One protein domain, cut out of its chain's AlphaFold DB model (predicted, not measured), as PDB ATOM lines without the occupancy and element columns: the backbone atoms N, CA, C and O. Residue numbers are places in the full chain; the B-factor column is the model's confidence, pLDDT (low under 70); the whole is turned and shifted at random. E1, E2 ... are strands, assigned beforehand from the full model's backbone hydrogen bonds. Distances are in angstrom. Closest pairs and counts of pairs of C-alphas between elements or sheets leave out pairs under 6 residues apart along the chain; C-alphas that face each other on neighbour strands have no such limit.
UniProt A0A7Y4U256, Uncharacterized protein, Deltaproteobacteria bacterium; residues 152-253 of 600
ATOM      1  N   LEU A 152     208.074 179.727 217.960       98.94
ATOM      2  CA  LEU A 152     206.833 179.965 217.219       98.94
ATOM      3  C   LEU A 152     206.996 181.132 216.241       98.94
ATOM      4  O   LEU A 152     207.484 182.190 216.620       98.94
ATOM      5  N   THR A 153     206.502 180.976 215.017       98.94
ATOM      6  CA  THR A 153     206.325 182.053 214.039       98.94
ATOM      7  C   THR A 153     204.873 182.110 213.575       98.94
ATOM      8  O   THR A 153     204.358 181.141 213.013       98.94
ATOM      9  N   VAL A 154     204.229 183.260 213.765       98.94
ATOM     10  CA  VAL A 154     202.939 183.614 213.158       98.94
ATOM     11  C   VAL A 154     203.187 184.703 212.119       98.94
ATOM     12  O   VAL A 154     203.706 185.762 212.452       98.94
ATOM     13  N   SER A 155     202.859 184.436 210.856       98.00
ATOM     14  CA  SER A 155     203.294 185.271 209.721       98.00
ATOM     15  C   SER A 155     202.228 186.234 209.181       98.00
ATOM     16  O   SER A 155     202.551 187.342 208.747       98.00
ATOM     17  N   GLY A 156     200.959 185.827 209.188       98.00
ATOM     18  CA  GLY A 156     199.889 186.499 208.454       98.00
ATOM     19  C   GLY A 156     200.046 186.422 206.928       98.00
ATOM     20  O   GLY A 156     200.851 185.664 206.391       98.00
ATOM     21  N   THR A 157     199.238 187.202 206.206       96.75
ATOM     22  CA  THR A 157     199.131 187.158 204.732       96.75
ATOM     23  C   THR A 157     199.544 188.446 204.028       96.75
ATOM     24  O   THR A 157     199.483 188.511 202.804       96.75
ATOM     25  N   GLY A 158     199.919 189.494 204.761       94.69
ATOM     26  CA  GLY A 158     200.122 190.822 204.166       94.69
ATOM     27  C   GLY A 158     199.082 191.867 204.576       94.69
ATOM     28  O   GLY A 158     199.333 193.061 204.425       94.69
ATOM     29  N   SER A 159     197.963 191.446 205.171       95.44
ATOM     30  CA  SER A 159     196.895 192.343 205.647       95.44
ATOM     31  C   SER A 159     196.918 192.522 207.170       95.44
ATOM     32  O   SER A 159     197.464 191.677 207.885       95.44
ATOM     33  N   ALA A 160     196.339 193.606 207.691       94.00
ATOM     34  CA  ALA A 160     196.160 193.788 209.135       94.00
ATOM     35  C   ALA A 160     195.283 192.665 209.724       94.00
ATOM     36  O   ALA A 160     194.356 192.200 209.063       94.00
ATOM     37  N   GLY A 161     195.610 192.182 210.927       96.56
ATOM     38  CA  GLY A 161     194.882 191.093 211.601       96.56
ATOM     39  C   GLY A 161     195.004 189.708 210.945       96.56
ATOM     40  O   GLY A 161     194.469 188.732 211.465       96.56
ATOM     41  N   SER A 162     195.715 189.580 209.819       98.56
ATOM     42  CA  SER A 162     195.835 188.309 209.091       98.56
ATOM     43  C   SER A 162     196.651 187.233 209.815       98.56
ATOM     44  O   SER A 162     196.556 186.066 209.443       98.56
ATOM     45  N   GLY A 163     197.417 187.600 210.846       98.75
ATOM     46  CA  GLY A 163     198.055 186.667 211.781       98.75
ATOM     47  C   GLY A 163     197.074 186.026 212.767       98.75
ATOM     48  O   GLY A 163     197.424 185.077 213.462       98.75
ATOM     49  N   GLY A 164     195.823 186.485 212.787       98.69
ATOM     50  CA  GLY A 164     194.766 185.991 213.657       98.69
ATOM     51  C   GLY A 164     194.408 186.976 214.764       98.69
ATOM     52  O   GLY A 164     195.155 187.908 215.083       98.69
ATOM     53  N   THR A 165     193.224 186.761 215.331       98.75
ATOM     54  CA  THR A 165     192.699 187.538 216.454       98.75
ATOM     55  C   THR A 165     192.675 186.664 217.695       98.75
ATOM     56  O   THR A 165     192.148 185.551 217.655       98.75
ATOM     57  N   ILE A 166     193.234 187.163 218.790       98.81
ATOM     58  CA  ILE A 166     193.019 186.594 220.118       98.81
ATOM     59  C   ILE A 166     192.347 187.677 220.943       98.81
ATOM     60  O   ILE A 166     192.882 188.778 221.062       98.81
ATOM     61  N   ALA A 167     191.174 187.375 221.488       98.19
ATOM     62  CA  ALA A 167     190.395 188.382 222.186       98.19
ATOM     63  C   ALA A 167     189.483 187.821 223.275       98.19
ATOM     64  O   ALA A 167     189.217 186.615 223.312       98.19
ATOM     65  N   ASN A 168     188.951 188.727 224.100       97.81
ATOM     66  CA  ASN A 168     187.887 188.477 225.077       97.81
ATOM     67  C   ASN A 168     188.234 187.363 226.073       97.81
ATOM     68  O   ASN A 168     187.438 186.440 226.279       97.81
ATOM     69  N   LYS A 169     189.439 187.413 226.654       98.25
ATOM     70  CA  LYS A 169     189.889 186.395 227.613       98.25
ATOM     71  C   LYS A 169     189.605 186.824 229.038       98.25
ATOM     72  O   LYS A 169     190.060 187.878 229.475       98.25
ATOM     73  N   THR A 170     188.900 185.968 229.767       97.38
ATOM     74  CA  THR A 170     188.597 186.163 231.189       97.38
ATOM     75  C   THR A 170     189.476 185.279 232.072       97.38
ATOM     76  O   THR A 170     189.816 184.156 231.708       97.38
ATOM     77  N   GLY A 171     189.895 185.755 233.235       96.31
ATOM     78  CA  GLY A 171     190.832 185.031 234.084       96.31
ATOM     79  C   GLY A 171     190.966 185.653 235.459       96.31
ATOM     80  O   GLY A 171     190.575 186.792 235.677       96.31
ATOM     81  N   ALA A 172     191.479 184.854 236.390       95.12
ATOM     82  CA  ALA A 172     191.869 185.338 237.705       95.12
ATOM     83  C   ALA A 172     193.300 185.881 237.647       95.12
ATOM     84  O   ALA A 172     194.135 185.349 236.907       95.12
ATOM     85  N   ASP A 173     193.583 186.890 238.463       94.56
ATOM     86  CA  ASP A 173     194.899 187.515 238.592       94.56
ATOM     87  C   ASP A 173     196.013 186.483 238.809       94.56
ATOM     88  O   ASP A 173     195.865 185.486 239.523       94.56
ATOM     89  N   GLY A 174     197.153 186.707 238.157       91.50
ATOM     90  CA  GLY A 174     198.333 185.848 238.273       91.50
ATOM     91  C   GLY A 174     198.244 184.494 237.557       91.50
ATOM     92  O   GLY A 174     199.278 183.826 237.444       91.50
ATOM     93  N   SER A 175     197.079 184.110 237.018       95.19
ATOM     94  CA  SER A 175     196.910 182.887 236.226       95.19
ATOM     95  C   SER A 175     197.886 182.825 235.046       95.19
ATOM     96  O   SER A 175     198.272 183.839 234.465       95.19
ATOM     97  N   THR A 176     198.299 181.612 234.687       95.38
ATOM     98  CA  THR A 176     199.138 181.323 233.509       95.38
ATOM     99  C   THR A 176     198.370 180.580 232.416       95.38
ATOM    100  O   THR A 176     198.892 180.356 231.328       95.38
ATOM    101  N   SER A 177     197.125 180.183 232.699       97.12
ATOM    102  CA  SER A 177     196.287 179.392 231.791       97.12
ATOM    103  C   SER A 177     194.956 180.058 231.456       97.12
ATOM    104  O   SER A 177     194.263 179.606 230.542       97.12
ATOM    105  N   THR A 178     194.620 181.179 232.099       98.19
ATOM    106  CA  THR A 178     193.399 181.951 231.834       98.19
ATOM    107  C   THR A 178     193.657 183.455 231.752       98.19
ATOM    108  O   THR A 178     194.664 183.932 232.263       98.19
ATOM    109  N   GLY A 179     192.772 184.186 231.064       97.88
ATOM    110  CA  GLY A 179     192.758 185.655 230.990       97.88
ATOM    111  C   GLY A 179     193.905 186.320 230.223       97.88
ATOM    112  O   GLY A 179     193.928 187.544 230.104       97.88
ATOM    113  N   ILE A 180     194.825 185.531 229.662       98.56
ATOM    114  CA  ILE A 180     195.984 186.004 228.900       98.56
ATOM    115  C   ILE A 180     195.794 185.744 227.397       98.56
ATOM    116  O   ILE A 180     195.269 184.708 226.983       98.56
ATOM    117  N   GLY A 181     196.255 186.660 226.547       98.75
ATOM    118  CA  GLY A 181     196.341 186.434 225.103       98.75
ATOM    119  C   GLY A 181     197.432 185.421 224.748       98.75
ATOM    120  O   GLY A 181     197.143 184.335 224.238       98.75
ATOM    121  N   VAL A 182     198.683 185.773 225.053       98.94
ATOM    122  CA  VAL A 182     199.884 184.964 224.810       98.94
ATOM    123  C   VAL A 182     200.714 184.843 226.091       98.94
ATOM    124  O   VAL A 182     201.211 185.838 226.614       98.94
ATOM    125  N   TYR A 183     200.895 183.620 226.580       98.94
ATOM    126  CA  TYR A 183     201.755 183.303 227.717       98.94
ATOM    127  C   TYR A 183     203.040 182.618 227.244       98.94
ATOM    128  O   TYR A 183     202.991 181.601 226.550       98.94
ATOM    129  N   LEU A 184     204.185 183.185 227.627       98.94
ATOM    130  CA  LEU A 184     205.523 182.731 227.265       98.94
ATOM    131  C   LEU A 184     206.336 182.485 228.543       98.94
ATOM    132  O   LEU A 184     206.557 183.403 229.325       98.94
ATOM    133  N   ASN A 185     206.827 181.272 228.755       98.88
ATOM    134  CA  ASN A 185     207.662 180.945 229.907       98.88
ATOM    135  C   ASN A 185     208.771 179.984 229.493       98.88
ATOM    136  O   ASN A 185     208.483 178.943 228.912       98.88
ATOM    137  N   ASN A 186     210.036 180.322 229.768       98.75
ATOM    138  CA  ASN A 186     211.193 179.492 229.400       98.75
ATOM    139  C   ASN A 186     211.124 179.025 227.928       98.75
ATOM    140  O   ASN A 186     211.151 177.832 227.612       98.75
ATOM    141  N   THR A 187     210.968 179.991 227.024       98.88
ATOM    142  CA  THR A 187     210.824 179.775 225.578       98.88
ATOM    143  C   THR A 187     211.733 180.731 224.808       98.88
ATOM    144  O   THR A 187     212.444 181.553 225.393       98.88
ATOM    145  N   ARG A 188     211.765 180.619 223.481       98.69
ATOM    146  CA  ARG A 188     212.664 181.418 222.653       98.69
ATOM    147  C   ARG A 188     212.158 181.632 221.240       98.69
ATOM    148  O   ARG A 188     211.317 180.881 220.756       98.69
ATOM    149  N   ASN A 189     212.744 182.623 220.569       98.50
ATOM    150  CA  ASN A 189     212.562 182.899 219.145       98.50
ATOM    151  C   ASN A 189     211.081 182.985 218.737       98.50
ATOM    152  O   ASN A 189     210.676 182.432 217.714       98.50
ATOM    153  N   VAL A 190     210.264 183.649 219.559       98.94
ATOM    154  CA  VAL A 190     208.840 183.851 219.271       98.94
ATOM    155  C   VAL A 190     208.684 185.052 218.340       98.94
ATOM    156  O   VAL A 190     209.197 186.130 218.629       98.94
ATOM    157  N   SER A 191     207.979 184.869 217.224       98.94
ATOM    158  CA  SER A 191     207.691 185.903 216.229       98.94
ATOM    159  C   SER A 191     206.190 186.010 215.972       98.94
ATOM    160  O   SER A 191     205.559 185.039 215.553       98.94
ATOM    161  N   LEU A 192     205.613 187.184 216.241       98.94
ATOM    162  CA  LEU A 192     204.179 187.463 216.120       98.94
ATOM    163  C   LEU A 192     203.930 188.578 215.096       98.94
ATOM    164  O   LEU A 192     204.071 189.768 215.386       98.94
ATOM    165  N   GLY A 193     203.565 188.185 213.881       98.81
ATOM    166  CA  GLY A 193     203.245 189.082 212.780       98.81
ATOM    167  C   GLY A 193     201.741 189.272 212.595       98.81
ATOM    168  O   GLY A 193     200.991 188.299 212.541       98.81
ATOM    169  N   ARG A 194     201.315 190.524 212.400       98.75
ATOM    170  CA  ARG A 194     199.982 190.895 211.892       98.75
ATOM    171  C   ARG A 194     198.821 190.402 212.751       98.75
ATOM    172  O   ARG A 194     197.765 190.077 212.208       98.75
ATOM    173  N   MET A 195     199.006 190.327 214.064       98.81
ATOM    174  CA  MET A 195     197.948 189.876 214.965       98.81
ATOM    175  C   MET A 195     197.065 191.037 215.431       98.81
ATOM    176  O   MET A 195     197.461 192.203 215.389       98.81
ATOM    177  N   GLN A 196     195.871 190.690 215.898       98.69
ATOM    178  CA  GLN A 196     194.986 191.571 216.652       98.69
ATOM    179  C   GLN A 196     194.800 190.971 218.052       98.69
ATOM    180  O   GLN A 196     194.339 189.836 218.176       98.69
ATOM    181  N   LEU A 197     195.189 191.712 219.088       98.81
ATOM    182  CA  LEU A 197     195.094 191.303 220.490       98.81
ATOM    183  C   LEU A 197     194.237 192.319 221.254       98.81
ATOM    184  O   LEU A 197     194.616 193.488 221.329       98.81
ATOM    185  N   ASN A 198     193.103 191.908 221.825       98.00
ATOM    186  CA  ASN A 198     192.242 192.840 222.558       98.00
ATOM    187  C   ASN A 198     191.340 192.218 223.629       98.00
ATOM    188  O   ASN A 198     190.891 191.085 223.505       98.00
ATOM    189  N   ASP A 199     191.007 193.018 224.640       97.75
ATOM    190  CA  ASP A 199     190.045 192.702 225.700       97.75
ATOM    191  C   ASP A 199     190.463 191.482 226.553       97.75
ATOM    192  O   ASP A 199     189.838 190.417 226.528       97.75
ATOM    193  N   PHE A 200     191.548 191.640 227.315       98.00
ATOM    194  CA  PHE A 200     192.076 190.641 228.257       98.00
ATOM    195  C   PHE A 200     191.872 191.087 229.705       98.00
ATOM    196  O   PHE A 200     192.207 192.218 230.042       98.00
ATOM    197  N   GLN A 201     191.400 190.202 230.588       97.06
ATOM    198  CA  GLN A 201     191.334 190.514 232.023       97.06
ATOM    199  C   GLN A 201     192.713 190.585 232.692       97.06
ATOM    200  O   GLN A 201     192.824 191.251 233.710       97.06
ATOM    201  N   ASN A 202     193.749 189.970 232.105       96.88
ATOM    202  CA  ASN A 202     195.117 190.005 232.631       96.88
ATOM    203  C   ASN A 202     196.092 190.689 231.654       96.88
ATOM    204  O   ASN A 202     196.353 191.880 231.762       96.88
ATOM    205  N   PHE A 203     196.641 189.947 230.683       98.19
ATOM    206  CA  PHE A 203     197.673 190.452 229.766       98.19
ATOM    207  C   PHE A 203     197.356 190.133 228.314       98.19
ATOM    208  O   PHE A 203     196.882 189.038 228.005       98.19
ATOM    209  N   ALA A 204     197.748 191.017 227.398       98.56
ATOM    210  CA  ALA A 204     197.844 190.634 225.993       98.56
ATOM    211  C   ALA A 204     199.017 189.666 225.785       98.56
ATOM    212  O   ALA A 204     198.848 188.612 225.168       98.56
ATOM    213  N   ILE A 205     200.190 189.991 226.341       98.88
ATOM    214  CA  ILE A 205     201.388 189.147 226.308       98.88
ATOM    215  C   ILE A 205     202.068 189.171 227.679       98.88
ATOM    216  O   ILE A 205     202.454 190.232 228.166       98.88
ATOM    217  N   ARG A 206     202.275 187.995 228.276       98.69
ATOM    218  CA  ARG A 206     203.062 187.824 229.506       98.69
ATOM    219  C   ARG A 206     204.226 186.884 229.233       98.69
ATOM    220  O   ARG A 206     204.003 185.743 228.835       98.69
ATOM    221  N   GLY A 207     205.450 187.358 229.443       98.56
ATOM    222  CA  GLY A 207     206.674 186.613 229.179       98.56
ATOM    223  C   GLY A 207     207.601 186.510 230.385       98.56
ATOM    224  O   GLY A 207     207.829 187.500 231.069       98.56
ATOM    225  N   SER A 208     208.181 185.335 230.614       98.56
ATOM    226  CA  SER A 208     209.211 185.098 231.631       98.56
ATOM    227  C   SER A 208     210.336 184.233 231.062       98.56
ATOM    228  O   SER A 208     210.075 183.192 230.453       98.56
ATOM    229  N   ASN A 209     211.588 184.662 231.249       98.75
ATOM    230  CA  ASN A 209     212.794 183.979 230.760       98.75
ATOM    231  C   ASN A 209     212.715 183.653 229.257       98.75
ATOM    232  O   ASN A 209     212.915 182.513 228.824       98.75
ATOM    233  N   VAL A 210     212.369 184.661 228.455       98.88
ATOM    234  CA  VAL A 210     212.267 184.532 226.998       98.88
ATOM    235  C   VAL A 210     213.602 184.910 226.360       98.88
ATOM    236  O   VAL A 210     214.161 185.966 226.654       98.88
ATOM    237  N   VAL A 211     214.112 184.063 225.462       98.81
ATOM    238  CA  VAL A 211     215.319 184.358 224.674       98.81
ATOM    239  C   VAL A 211     214.919 184.722 223.251       98.81
ATOM    240  O   VAL A 211     214.629 183.855 222.431       98.81
ATOM    241  N   GLY A 212     214.941 186.009 222.939       98.69
ATOM    242  CA  GLY A 212     214.587 186.531 221.628       98.69
ATOM    243  C   GLY A 212     213.083 186.564 221.351       98.69
ATOM    244  O   GLY A 212     212.365 185.574 221.511       98.69
ATOM    245  N   PHE A 213     212.609 187.725 220.909       98.94
ATOM    246  CA  PHE A 213     211.194 187.991 220.659       98.94
ATOM    247  C   PHE A 213     211.034 189.013 219.534       98.94
ATOM    248  O   PHE A 213     211.719 190.029 219.516       98.94
ATOM    249  N   SER A 214     210.104 188.795 218.612       98.94
ATOM    250  CA  SER A 214     209.760 189.794 217.601       98.94
ATOM    251  C   SER A 214     208.254 189.938 217.453       98.94
ATOM    252  O   SER A 214     207.514 188.956 217.446       98.94
ATOM    253  N   MET A 215     207.793 191.173 217.297       98.88
ATOM    254  CA  MET A 215     206.414 191.484 216.956       98.88
ATOM    255  C   MET A 215     206.398 192.505 215.823       98.88
ATOM    256  O   MET A 215     207.125 193.497 215.872       98.88
ATOM    257  N   SER A 216     205.599 192.257 214.788       98.81
ATOM    258  CA  SER A 216     205.512 193.150 213.629       98.81
ATOM    259  C   SER A 216     204.077 193.346 213.163       98.81
ATOM    260  O   SER A 216     203.299 192.395 213.140       98.81
ATOM    261  N   ASN A 217     203.711 194.574 212.785       98.81
ATOM    262  CA  ASN A 217     202.390 194.900 212.228       98.81
ATOM    263  C   ASN A 217     201.204 194.443 213.100       98.81
ATOM    264  O   ASN A 217     200.131 194.143 212.577       98.81
ATOM    265  N   THR A 218     201.406 194.349 214.414       98.88
ATOM    266  CA  THR A 218     200.412 193.844 215.368       98.88
ATOM    267  C   THR A 218     199.742 195.007 216.088       98.88
ATOM    268  O   THR A 218     200.386 196.008 216.416       98.88
ATOM    269  N   VAL A 219     198.445 194.859 216.343       98.81
ATOM    270  CA  VAL A 219     197.647 195.816 217.112       98.81
ATOM    271  C   VAL A 219     197.282 195.196 218.455       98.81
ATOM    272  O   VAL A 219     196.766 194.078 218.507       98.81
ATOM    273  N   ILE A 220     197.545 195.939 219.530       98.81
ATOM    274  CA  ILE A 220     197.077 195.653 220.883       98.81
ATOM    275  C   ILE A 220     196.237 196.836 221.363       98.81
ATOM    276  O   ILE A 220     196.728 197.964 221.469       98.81
ATOM    277  N   ASN A 221     194.958 196.589 221.622       97.38
ATOM    278  CA  ASN A 221     194.005 197.600 222.075       97.38
ATOM    279  C   ASN A 221     192.833 196.936 222.818       97.38
ATOM    280  O   ASN A 221     192.947 195.808 223.291       97.38
ATOM    281  N   THR A 222     191.715 197.642 222.930       96.00
ATOM    282  CA  THR A 222     190.434 197.128 223.423       96.00
ATOM    283  C   THR A 222     189.332 197.490 222.432       96.00
ATOM    284  O   THR A 222     189.449 198.477 221.698       96.00
ATOM    285  N   ALA A 223     188.258 196.697 222.382       91.12
ATOM    286  CA  ALA A 223     187.130 196.966 221.488       91.12
ATOM    287  C   ALA A 223     186.371 198.247 221.876       91.12
ATOM    288  O   ALA A 223     185.807 198.926 221.019       91.12
ATOM    289  N   VAL A 224     186.371 198.587 223.168       89.75
ATOM    290  CA  VAL A 224     185.756 199.803 223.711       89.75
ATOM    291  C   VAL A 224     186.853 200.698 224.271       89.75
ATOM    292  O   VAL A 224     187.591 200.286 225.158       89.75
ATOM    293  N   ALA A 225     186.926 201.947 223.810       84.31
ATOM    294  CA  ALA A 225     188.025 202.865 224.131       84.31
ATOM    295  C   ALA A 225     188.197 203.193 225.630       84.31
ATOM    296  O   ALA A 225     189.254 203.703 226.008       84.31
ATOM    297  N   THR A 226     187.176 202.927 226.454       85.44
ATOM    298  CA  THR A 226     187.186 203.084 227.919       85.44
ATOM    299  C   THR A 226     187.651 201.833 228.667       85.44
ATOM    300  O   THR A 226     187.884 201.911 229.869       85.44
ATOM    301  N   ASN A 227     187.760 200.687 227.991       92.56
ATOM    302  CA  ASN A 227     188.263 199.449 228.579       92.56
ATOM    303  C   ASN A 227     189.793 199.410 228.522       92.56
ATOM    304  O   ASN A 227     190.410 200.068 227.680       92.56
ATOM    305  N   ALA A 228     190.377 198.554 229.359       96.12
ATOM    306  CA  ALA A 228     191.801 198.254 229.366       96.12
ATOM    307  C   ALA A 228     192.062 196.739 229.340       96.12
ATOM    308  O   ALA A 228     191.199 195.949 229.722       96.12
ATOM    309  N   ASN A 229     193.250 196.352 228.875       96.88
ATOM    310  CA  ASN A 229     193.802 195.015 229.060       96.88
ATOM    311  C   ASN A 229     194.487 194.950 230.428       96.88
ATOM    312  O   ASN A 229     195.422 195.716 230.678       96.88
ATOM    313  N   GLY A 230     194.020 194.042 231.279       96.81
ATOM    314  CA  GLY A 230     194.367 193.982 232.694       96.81
ATOM    315  C   GLY A 230     193.299 194.602 233.585       96.81
ATOM    316  O   GLY A 230     192.497 195.430 233.145       96.81
ATOM    317  N   THR A 231     193.294 194.195 234.850       95.06
ATOM    318  CA  THR A 231     192.371 194.709 235.868       95.06
ATOM    319  C   THR A 231     193.029 194.981 237.222       95.06
ATOM    320  O   THR A 231     192.396 195.604 238.075       95.06
ATOM    321  N   ASN A 232     194.283 194.557 237.418       93.25
ATOM    322  CA  ASN A 232     194.989 194.688 238.688       93.25
ATOM    323  C   ASN A 232     196.455 195.137 238.517       93.25
ATOM    324  O   ASN A 232     197.309 194.389 238.044       93.25
ATOM    325  N   ASP A 233     196.777 196.355 238.949       89.88
ATOM    326  CA  ASP A 233     198.127 196.932 238.906       89.88
ATOM    327  C   ASP A 233     198.946 196.682 240.185       89.88
ATOM    328  O   ASP A 233     200.139 196.992 240.226       89.88
ATOM    329  N   VAL A 234     198.344 196.079 241.213       90.00
ATOM    330  CA  VAL A 234     198.993 195.841 242.504       90.00
ATOM    331  C   VAL A 234     200.080 194.771 242.344       90.00
ATOM    332  O   VAL A 234     199.803 193.683 241.828       90.00
ATOM    333  N   PRO A 235     201.327 195.016 242.798       86.69
ATOM    334  CA  PRO A 235     202.348 193.975 242.831       86.69
ATOM    335  C   PRO A 235     201.860 192.723 243.585       86.69
ATOM    336  O   PRO A 235     201.259 192.845 244.653       86.69
ATOM    337  N   PRO A 236     202.131 191.508 243.078       87.38
ATOM    338  CA  PRO A 236     203.041 191.188 241.975       87.38
ATOM    339  C   PRO A 236     202.367 191.115 240.592       87.38
ATOM    340  O   PRO A 236     202.991 190.618 239.655       87.38
ATOM    341  N   PHE A 237     201.098 191.511 240.463       89.69
ATOM    342  CA  PHE A 237     200.336 191.318 239.230       89.69
ATOM    343  C   PHE A 237     200.775 192.305 238.152       89.69
ATOM    344  O   PHE A 237     201.255 191.860 237.115       89.69
ATOM    345  N   ASN A 238     200.704 193.615 238.424       91.25
ATOM    346  CA  ASN A 238     201.132 194.674 237.498       91.25
ATOM    347  C   ASN A 238     200.583 194.468 236.070       91.25
ATOM    348  O   ASN A 238     201.334 194.446 235.090       91.25
ATOM    349  N   GLU A 239     199.276 194.239 235.968       95.50
ATOM    350  CA  GLU A 239     198.616 193.877 234.719       95.50
ATOM    351  C   GLU A 239     198.574 195.023 233.710       95.50
ATOM    352  O   GLU A 239     198.467 196.201 234.049       95.50
ATOM    353  N   GLY A 240     198.654 194.665 232.432       94.94
ATOM    354  CA  GLY A 240     198.758 195.617 231.338       94.94
ATOM    355  C   GLY A 240     198.781 194.909 229.992       94.94
ATOM    356  O   GLY A 240     198.333 193.774 229.847       94.94
ATOM    357  N   ASN A 241     199.338 195.561 228.978       97.88
ATOM    358  CA  ASN A 241     199.408 194.961 227.646       97.88
ATOM    359  C   ASN A 241     200.511 193.899 227.554       97.88
ATOM    360  O   ASN A 241     200.223 192.703 227.476       97.88
ATOM    361  N   ILE A 242     201.771 194.340 227.531       98.75
ATOM    362  CA  ILE A 242     202.942 193.476 227.366       98.75
ATOM    363  C   ILE A 242     203.796 193.572 228.626       98.75
ATOM    364  O   ILE A 242     204.239 194.663 228.973       98.75
ATOM    365  N   SER A 243     204.068 192.440 229.271       98.38
ATOM    366  CA  SER A 243     204.961 192.376 230.431       98.38
ATOM    367  C   SER A 243     205.975 191.251 230.270       98.38
ATOM    368  O   SER A 243     205.598 190.095 230.066       98.38
ATOM    369  N   PHE A 244     207.258 191.591 230.355       98.81
ATOM    370  CA  PHE A 244     208.371 190.653 230.317       98.81
ATOM    371  C   PHE A 244     209.197 190.700 231.600       98.81
ATOM    372  O   PHE A 244     209.578 191.773 232.072       98.81
ATOM    373  N   THR A 245     209.575 189.524 232.091       98.31
ATOM    374  CA  THR A 245     210.657 189.348 233.059       98.31
ATOM    375  C   THR A 245     211.801 188.544 232.447       98.31
ATOM    376  O   THR A 245     211.582 187.505 231.820       98.31
ATOM    377  N   ASN A 246     213.038 189.016 232.620       98.50
ATOM    378  CA  ASN A 246     214.247 188.368 232.089       98.50
ATOM    379  C   ASN A 246     214.170 188.070 230.575       98.50
ATOM    380  O   ASN A 246     214.465 186.958 230.126       98.50
ATOM    381  N   LEU A 247     213.774 189.064 229.774       98.81
ATOM    382  CA  LEU A 247     213.888 189.005 228.314       98.81
ATOM    383  C   LEU A 247     215.354 189.205 227.919       98.81
ATOM    384  O   LEU A 247     215.951 190.240 228.206       98.81
ATOM    385  N   THR A 248     215.932 188.223 227.237       98.75
ATOM    386  CA  THR A 248     217.344 188.230 226.826       98.75
ATOM    387  C   THR A 248     217.486 187.972 225.326       98.75
ATOM    388  O   THR A 248     216.514 187.679 224.628       98.75
ATOM    389  N   GLY A 249     218.704 188.092 224.795       98.56
ATOM    390  CA  GLY A 249     218.949 187.996 223.354       98.56
ATOM    391  C   GLY A 249     218.514 189.262 222.610       98.56
ATOM    392  O   GLY A 249     218.577 190.355 223.165       98.56
ATOM    393  N   ALA A 250     218.134 189.137 221.338       98.56
ATOM    394  CA  ALA A 250     217.653 190.259 220.526       98.56
ATOM    395  C   ALA A 250     216.121 190.295 220.507       98.56
ATOM    396  O   ALA A 250     215.488 189.268 220.259       98.56
ATOM    397  N   ALA A 251     215.532 191.467 220.728       98.88
ATOM    398  CA  ALA A 251     214.093 191.657 220.695       98.88
ATOM    399  C   ALA A 251     213.680 192.874 219.857       98.88
ATOM    400  O   ALA A 251     214.420 193.853 219.765       98.88
ATOM    401  N   SER A 252     212.495 192.829 219.245       98.88
ATOM    402  CA  SER A 252     212.012 193.933 218.409       98.88
ATOM    403  C   SER A 252     210.492 194.043 218.336       98.88
ATOM    404  O   SER A 252     209.797 193.039 218.178       98.88
ATOM    405  N   LEU A 253     209.983 195.268 218.333       98.94
ATOM    406  CA  LEU A 253     208.618 195.628 217.976       98.94
ATOM    407  C   LEU A 253     208.679 196.590 216.785       98.94
ATOM    408  O   LEU A 253     209.350 197.616 216.862       98.94
TER     409      LEU A 253
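What this domain is: This is residues 152 to 253 of the 600 residues of an uncharacterized protein of Deltaproteobacteria bacterium (UniProt A0A7Y4U256). The chain is wound in three stacked turns, a short solenoid with three walls, each wall a small parallel sheet that takes one strand from each turn. E1, E2 and E3 make the first turn, E4, E5 and E6 the second, E7, E8 and E9 the third, and E10 adds a fourth strand to the first wall; long loops lie between E2 and E3 and between E8 and E9. The printed part has 102 residues with ten named strands, E1 to E10 in order, and no named helix; the class is all strand, with 52 residues in the named strands. The sheets run E1 E4 E7 E10, E2 E5 E8 and E3 E6 E9, each parallel throughout. The whole is compact, with a radius of gyration of the C-alphas of 13.1 A and spans of 35 by 31 by 19 A.

Where its parts are: E1 is residues 152 to 154, 6.7 A from first to last C-alpha, and begins with C-alpha 152 at (206.833, 179.965, 217.219). E2 is residues 164 to 169, 14.8 A, and E3 is residues 182 to 185, 10.1 A. E4 is residues 188 to 193, 15.7 A; E5 is residues 195 to 200, 14.6 A; E6 is residues 203 to 208, 12.9 A, beginning with C-alpha 203 at (197.673, 190.452, 229.766). E7 is residues 211 to 216, 17.2 A, and E8 is residues 219 to 221, 6.4 A. E9 is residues 240 to 245, 13.6 A, and E10 is residues 248 to 253, 14.5 A, ending with C-alpha 253 at (208.618, 195.628, 217.976).

How they stand to each other: In the sheet of four strands, E1 and E10 are the edge strands. E1 and E4 are parallel at 6 degrees, with N 191 and O 152 2.8 A apart, within hydrogen-bond range. E4 and E7 are parallel at 4 degrees, with N 214 and O 190 at 2.8 A. E7 and E10 are parallel at 5 degrees, with N 212 and O 248 at 2.8 A. E4 runs on into E5 across a break of 1 residue, at 98 degrees, and the two meet only through their link. E7 runs on into E8 across a break of 2 residues, at 88 degrees. In the second sheet E5 is the inner strand: E2 and E5 are parallel at 4 degrees, with N 166 and O 196 at 3.0 A, and E5 and E8 are parallel at 14 degrees, with N 197 and O 219 at 2.9 A. In the third sheet E6 is the inner strand: E3 and E6 are parallel at 10 degrees, with N 184 and O 206 at 2.8 A, and E6 and E9 are parallel at 3 degrees, with N 207 and O 243 at 2.8 A. The closest C-alphas of E5 and E6, those of Leu 197 and Ala 204, are 6.2 A apart. E5 and E9 are near each other, with 5 pairs of C-alphas within 10 A. E2 and E3 are only just apart, their closest C-alphas 8.5 A from each other.

The domain as a whole: The two C-alphas farthest apart are those of Gly 158 and Pro 235, 38.9 A. The printed part runs from residue 152 to 253 and has no cut. The long links are E2 to E3, with 12 residues, and E8 to E9, with 18 residues; the C-alphas of residues 222 to 239 lie 10 to 19 A from the mean of all C-alphas. The link E1 to E2 is short, with 9 residues. The mean pLDDT of the printed part is 96.9, and no printed residue is under 70.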